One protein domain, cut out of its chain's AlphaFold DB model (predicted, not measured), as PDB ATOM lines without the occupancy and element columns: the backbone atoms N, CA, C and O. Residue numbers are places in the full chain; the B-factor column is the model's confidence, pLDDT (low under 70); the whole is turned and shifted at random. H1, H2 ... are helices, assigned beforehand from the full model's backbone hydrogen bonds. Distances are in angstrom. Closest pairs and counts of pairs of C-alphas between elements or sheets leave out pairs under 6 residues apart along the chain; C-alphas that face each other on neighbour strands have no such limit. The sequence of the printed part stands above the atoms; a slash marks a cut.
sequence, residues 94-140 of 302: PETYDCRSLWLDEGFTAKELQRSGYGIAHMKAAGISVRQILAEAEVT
ATOM      1  N   PRO A  94     -41.438  34.853  57.901       66.88
ATOM      2  CA  PRO A  94     -42.257  33.665  58.183       66.88
ATOM      3  C   PRO A  94     -42.832  33.608  59.614       66.88
ATOM      4  O   PRO A  94     -43.677  32.768  59.903       66.88
ATOM      5  N   GLU A  95     -42.364  34.478  60.515       64.62
ATOM      6  CA  GLU A  95     -42.897  34.668  61.873       64.62
ATOM      7  C   GLU A  95     -44.071  35.667  61.940       64.62
ATOM      8  O   GLU A  95     -44.793  35.687  62.935       64.62
ATOM      9  N   THR A  96     -44.261  36.512  60.916       65.31
ATOM     10  CA  THR A  96     -45.245  37.613  60.907       65.31
ATOM     11  C   THR A  96     -46.344  37.471  59.854       65.31
ATOM     12  O   THR A  96     -47.432  38.001  60.065       65.31
ATOM     13  N   TYR A  97     -46.102  36.755  58.750       72.06
ATOM     14  CA  TYR A  97     -47.085  36.519  57.685       72.06
ATOM     15  C   TYR A  97     -47.014  35.069  57.182       72.06
ATOM     16  O   TYR A  97     -45.943  34.463  57.157       72.06
ATOM     17  N   ASP A  98     -48.146  34.506  56.750       81.12
ATOM     18  CA  ASP A  98     -48.146  33.204  56.077       81.12
ATOM     19  C   ASP A  98     -47.771  33.356  54.593       81.12
ATOM     20  O   ASP A  98     -48.276  34.218  53.870       81.12
ATOM     21  N   CYS A  99     -46.930  32.437  54.124       80.75
ATOM     22  CA  CYS A  99     -46.501  32.308  52.735       80.75
ATOM     23  C   CYS A  99     -47.684  32.160  51.766       80.75
ATOM     24  O   CYS A  99     -47.580  32.561  50.608       80.75
ATOM     25  N   ARG A 100     -48.802  31.586  52.233       82.25
ATOM     26  CA  ARG A 100     -50.008  31.373  51.429       82.25
ATOM     27  C   ARG A 100     -50.741  32.667  51.097       82.25
ATOM     28  O   ARG A 100     -51.077  32.859  49.933       82.25
ATOM     29  N   SER A 101     -50.957  33.542  52.078       77.31
ATOM     30  CA  SER A 101     -51.654  34.817  51.856       77.31
ATOM     31  C   SER A 101     -50.843  35.762  50.981       77.31
ATOM     32  O   SER A 101     -51.366  36.342  50.038       77.31
ATOM     33  N   LEU A 102     -49.527  35.820  51.198       78.44
ATOM     34  CA  LEU A 102     -48.621  36.599  50.350       78.44
ATOM     35  C   LEU A 102     -48.682  36.163  48.875       78.44
ATOM     36  O   LEU A 102     -48.592  36.995  47.979       78.44
ATOM     37  N   TRP A 103     -48.844  34.861  48.621       78.06
ATOM     38  CA  TRP A 103     -48.914  34.299  47.271       78.06
ATOM     39  C   TRP A 103     -50.294  34.435  46.607       78.06
ATOM     40  O   TRP A 103     -50.369  34.609  45.393       78.06
ATOM     41  N   LEU A 104     -51.386  34.297  47.368       74.81
ATOM     42  CA  LEU A 104     -52.753  34.292  46.826       74.81
ATOM     43  C   LEU A 104     -53.416  35.670  46.825       74.81
ATOM     44  O   LEU A 104     -54.099  35.999  45.859       74.81
ATOM     45  N   ASP A 105     -53.224  36.437  47.895       66.75
ATOM     46  CA  ASP A 105     -53.974  37.663  48.172       66.75
ATOM     47  C   ASP A 105     -53.160  38.904  47.752       66.75
ATOM     48  O   ASP A 105     -53.690  39.819  47.130       66.75
ATOM     49  N   GLU A 106     -51.847  38.896  48.022       63.91
ATOM     50  CA  GLU A 106     -50.911  39.997  47.711       63.91
ATOM     51  C   GLU A 106     -50.091  39.770  46.416       63.91
ATOM     52  O   GLU A 106     -49.307  40.630  46.018       63.91
ATOM     53  N   GLY A 107     -50.229  38.612  45.757       70.50
ATOM     54  CA  GLY A 107     -49.629  38.329  44.442       70.50
ATOM     55  C   GLY A 107     -48.094  38.209  44.373       70.50
ATOM     56  O   GLY A 107     -47.533  38.347  43.287       70.50
ATOM     57  N   PHE A 108     -47.397  37.957  45.488       76.44
ATOM     58  CA  PHE A 108     -45.923  37.922  45.537       76.44
ATOM     59  C   PHE A 108     -45.298  36.840  44.641       76.44
ATOM     60  O   PHE A 108     -45.683  35.670  44.700       76.44
ATOM     61  N   THR A 109     -44.232  37.188  43.907       78.81
ATOM     62  CA  THR A 109     -43.478  36.223  43.082       78.81
ATOM     63  C   THR A 109     -42.626  35.268  43.921       78.81
ATOM     64  O   THR A 109     -42.239  35.548  45.065       78.81
ATOM     65  N   ALA A 110     -42.226  34.137  43.328       81.00
ATOM     66  CA  ALA A 110     -41.422  33.148  44.052       81.00
ATOM     67  C   ALA A 110     -40.004  33.676  44.363       81.00
ATOM     68  O   ALA A 110     -39.417  33.316  45.388       81.00
ATOM     69  N   LYS A 111     -39.476  34.585  43.525       79.75
ATOM     70  CA  LYS A 111     -38.211  35.304  43.768       79.75
ATOM     71  C   LYS A 111     -38.294  36.232  44.977       79.75
ATOM     72  O   LYS A 111     -37.325  36.344  45.727       79.75
ATOM     73  N   GLU A 112     -39.412  36.927  45.162       75.06
ATOM     74  CA  GLU A 112     -39.578  37.902  46.245       75.06
ATOM     75  C   GLU A 112     -39.738  37.213  47.594       75.06
ATOM     76  O   GLU A 112     -39.034  37.575  48.535       75.06
ATOM     77  N   LEU A 113     -40.537  36.144  47.651       79.31
ATOM     78  CA  LEU A 113     -40.626  35.262  48.817       79.31
ATOM     79  C   LEU A 113     -39.253  34.669  49.191       79.31
ATOM     80  O   LEU A 113     -38.851  34.700  50.355       79.31
ATOM     81  N   GLN A 114     -38.472  34.194  48.212       79.75
ATOM     82  CA  GLN A 114     -37.113  33.692  48.469       79.75
ATOM     83  C   GLN A 114     -36.186  34.792  49.032       79.75
ATOM     84  O   GLN A 114     -35.356  34.509  49.898       79.75
ATOM     85  N   ARG A 115     -36.346  36.051  48.593       73.31
ATOM     86  CA  ARG A 115     -35.577  37.218  49.076       73.31
ATOM     87  C   ARG A 115     -35.987  37.695  50.472       73.31
ATOM     88  O   ARG A 115     -35.110  38.139  51.209       73.31
ATOM     89  N   SER A 116     -37.257  37.573  50.860       70.69
ATOM     90  CA  SER A 116     -37.732  37.854  52.228       70.69
ATOM     91  C   SER A 116     -37.493  36.696  53.214       70.69
ATOM     92  O   SER A 116     -37.856  36.785  54.383       70.69
ATOM     93  N   GLY A 117     -36.826  35.619  52.779       77.00
ATOM     94  CA  GLY A 117     -36.390  34.513  53.641       77.00
ATOM     95  C   GLY A 117     -37.321  33.298  53.662       77.00
ATOM     96  O   GLY A 117     -37.062  32.339  54.395       77.00
ATOM     97  N   TYR A 118     -38.369  33.276  52.834       82.38
ATOM     98  CA  TYR A 118     -39.279  32.139  52.729       82.38
ATOM     99  C   TYR A 118     -38.605  31.011  51.953       82.38
ATOM    100  O   TYR A 118     -38.704  30.890  50.734       82.38
ATOM    101  N   GLY A 119     -37.925  30.139  52.697       82.44
ATOM    102  CA  GLY A 119     -37.435  28.873  52.165       82.44
ATOM    103  C   GLY A 119     -38.571  28.034  51.565       82.44
ATOM    104  O   GLY A 119     -39.718  28.106  52.004       82.44
ATOM    105  N   ILE A 120     -38.222  27.179  50.603       83.31
ATOM    106  CA  ILE A 120     -39.148  26.399  49.759       83.31
ATOM    107  C   ILE A 120     -40.108  25.505  50.579       83.31
ATOM    108  O   ILE A 120     -41.174  25.122  50.106       83.31
ATOM    109  N   ALA A 121     -39.764  25.188  51.832       84.62
ATOM    110  CA  ALA A 121     -40.654  24.507  52.772       84.62
ATOM    111  C   ALA A 121     -41.947  25.302  53.054       84.62
ATOM    112  O   ALA A 121     -43.021  24.704  53.088       84.62
ATOM    113  N   HIS A 122     -41.867  26.632  53.177       85.56
ATOM    114  CA  HIS A 122     -43.035  27.502  53.346       85.56
ATOM    115  C   HIS A 122     -43.859  27.565  52.057       85.56
ATOM    116  O   HIS A 122     -45.072  27.394  52.099       85.56
ATOM    117  N   MET A 123     -43.199  27.679  50.896       86.38
ATOM    118  CA  MET A 123     -43.863  27.632  49.584       86.38
ATOM    119  C   MET A 123     -44.627  26.313  49.376       86.38
ATOM    120  O   MET A 123     -45.734  26.295  48.837       86.38
ATOM    121  N   LYS A 124     -44.062  25.197  49.862       84.88
ATOM    122  CA  LYS A 124     -44.722  23.887  49.875       84.88
ATOM    123  C   LYS A 124     -45.939  23.860  50.802       84.88
ATOM    124  O   LYS A 124     -46.970  23.326  50.405       84.88
ATOM    125  N   ALA A 125     -45.825  24.415  52.010       84.00
ATOM    126  CA  ALA A 125     -46.924  24.493  52.976       84.00
ATOM    127  C   ALA A 125     -48.079  25.374  52.465       84.00
ATOM    128  O   ALA A 125     -49.240  24.992  52.583       84.00
ATOM    129  N   ALA A 126     -47.756  26.483  51.793       84.12
ATOM    130  CA  ALA A 126     -48.712  27.338  51.099       84.12
ATOM    131  C   ALA A 126     -49.469  26.618  49.965       84.12
ATOM    132  O   ALA A 126     -50.572  27.031  49.605       84.12
ATOM    133  N   GLY A 127     -48.914  25.527  49.424       85.06
ATOM    134  CA  GLY A 127     -49.486  24.760  48.315       85.06
ATOM    135  C   GLY A 127     -49.079  25.258  46.925       85.06
ATOM    136  O   GLY A 127     -49.708  24.874  45.939       85.06
ATOM    137  N   ILE A 128     -48.040  26.095  46.831       84.75
ATOM    138  CA  ILE A 128     -47.530  26.631  45.563       84.75
ATOM    139  C   ILE A 128     -46.975  25.477  44.720       84.75
ATOM    140  O   ILE A 128     -46.234  24.621  45.217       84.75
ATOM    141  N   SER A 129     -47.317  25.427  43.428       86.75
ATOM    142  CA  SER A 129     -46.829  24.341  42.579       86.75
ATOM    143  C   SER A 129     -45.335  24.497  42.285       86.75
ATOM    144  O   SER A 129     -44.847  25.584  41.979       86.75
ATOM    145  N   VAL A 130     -44.609  23.376  42.286       85.69
ATOM    146  CA  VAL A 130     -43.180  23.329  41.931       85.69
ATOM    147  C   VAL A 130     -42.899  24.025  40.593       85.69
ATOM    148  O   VAL A 130     -41.867  24.669  40.449       85.69
ATOM    149  N   ARG A 131     -43.816  23.939  39.620       86.88
ATOM    150  CA  ARG A 131     -43.659  24.595  38.315       86.88
ATOM    151  C   ARG A 131     -43.658  26.122  38.418       86.88
ATOM    152  O   ARG A 131     -42.887  26.746  37.706       86.88
ATOM    153  N   GLN A 132     -44.489  26.707  39.283       84.81
ATOM    154  CA  GLN A 132     -44.479  28.154  39.536       84.81
ATOM    155  C   GLN A 132     -43.188  28.565  40.250       84.81
ATOM    156  O   GLN A 132     -42.533  29.506  39.819       84.81
ATOM    157  N   ILE A 133     -42.757  27.795  41.259       85.81
ATOM    158  CA  ILE A 133     -41.492  28.057  41.962       85.81
ATOM    159  C   ILE A 133     -40.311  28.028  40.974       85.81
ATOM    160  O   ILE A 133     -39.525  28.963  40.955       85.81
ATOM    161  N   LEU A 134     -40.202  27.008  40.113       84.56
ATOM    162  CA  LEU A 134     -39.097  26.874  39.146       84.56
ATOM    163  C   LEU A 134     -39.171  27.818  37.938       84.56
ATOM    164  O   LEU A 134     -38.169  27.968  37.243       84.56
ATOM    165  N   ALA A 135     -40.328  28.418  37.647       82.31
ATOM    166  CA  ALA A 135     -40.439  29.405  36.572       82.31
ATOM    167  C   ALA A 135     -39.696  30.708  36.915       82.31
ATOM    168  O   ALA A 135     -39.293  31.443  36.015       82.31
ATOM    169  N   GLU A 136     -39.508  30.982  38.209       72.75
ATOM    170  CA  GLU A 136     -38.989  32.255  38.699       72.75
ATOM    171  C   GLU A 136     -37.862  32.086  39.724       72.75
ATOM    172  O   GLU A 136     -36.788  32.655  39.543       72.75
ATOM    173  N   ALA A 137     -38.076  31.344  40.811       74.81
ATOM    174  CA  ALA A 137     -37.106  31.234  41.895       74.81
ATOM    175  C   ALA A 137     -35.873  30.416  41.479       74.81
ATOM    176  O   ALA A 137     -35.975  29.331  40.900       74.81
ATOM    177  N   GLU A 138     -34.688  30.913  41.839       73.88
ATOM    178  CA  GLU A 138     -33.415  30.228  41.613       73.88
ATOM    179  C   GLU A 138     -33.264  29.111  42.655       73.88
ATOM    180  O   GLU A 138     -32.663  29.285  43.716       73.88
ATOM    181  N   VAL A 139     -33.897  27.969  42.373       78.44
ATOM    182  CA  VAL A 139     -34.017  26.832  43.293       78.44
ATOM    183  C   VAL A 139     -33.504  25.549  42.647       78.44
ATOM    184  O   VAL A 139     -33.965  25.127  41.587       78.44
ATOM    185  N   THR A 140     -32.583  24.865  43.326       84.06
ATOM    186  CA  THR A 140     -32.028  23.602  42.831       84.06
ATOM    187  C   THR A 140     -32.905  22.397  43.180       84.06
ATOM    188  O   THR A 140     -33.577  22.330  44.214       84.06
TER     189      THR A 140
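AT A GLANCE: This is residues 94 to 140 of the 302 residues of the protein "Hypothetical protein" of Symbiodinium pilosum (UniProt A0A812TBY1). This is a small cluster of four short helices at steep angles to one another: the centres of H1, H2 and H3 make a triangle, and H4 stands at one end, near H2 and H3 and away from H1. H1 packs on H3, and H4 packs on H2. The printed part has 47 residues with four named helices, in the order H1, H2, H3, H4, and no named strand; the class is all helix. The whole is compact, with a radius of gyration of the C-alphas of 9.4 A, and spans 26 by 18 by 16 A.

IN THESE COORDINATES: Find C-alpha 99 at (-46.501, 32.308, 52.735); from there H1, residues 99 to 104, runs 8.8 A. Next comes H2, residues 110 to 115, 8.7 A long. Look then for C-alpha 120 at (-39.148, 26.399, 49.759), where H3, residues 120 to 126, begins its 9.7 A. H4, residues 130 to 136, runs 10.4 A and ends at C-alpha 136, (-38.989, 32.255, 38.699).

HOW THE PARTS SIT: At Arg 100 and Ala 126, the closest C-alphas of H1 and H3, 4.3 A apart, you see these helices touch, at a steep tilt of 57 degrees, the same way. H2 is close to H3 but not clearly touching; their closest C-alphas, those of Gln 114 and Ile 120, are 7.7 A apart. H2 and H4 touch, with the C-alphas of Ala 110 and Ile 133 closest at 5.5 A, at a steep tilt of 68 degrees, only just short of perpendicular. H1 and H4 are apart. In H1, H2 and H3 every O i to N i+4 pair is within hydrogen-bond range; in H4, 2 of 3 are.

THE WHOLE: The C-alphas of Asp 105 and Thr 140 are the two farthest apart, at 26.6 A. The printed part has no cut, and its three links between helices are tight. Mean pLDDT of the printed part is 78.8; look for values under 70 at residues 94 to 96 and 105 to 106.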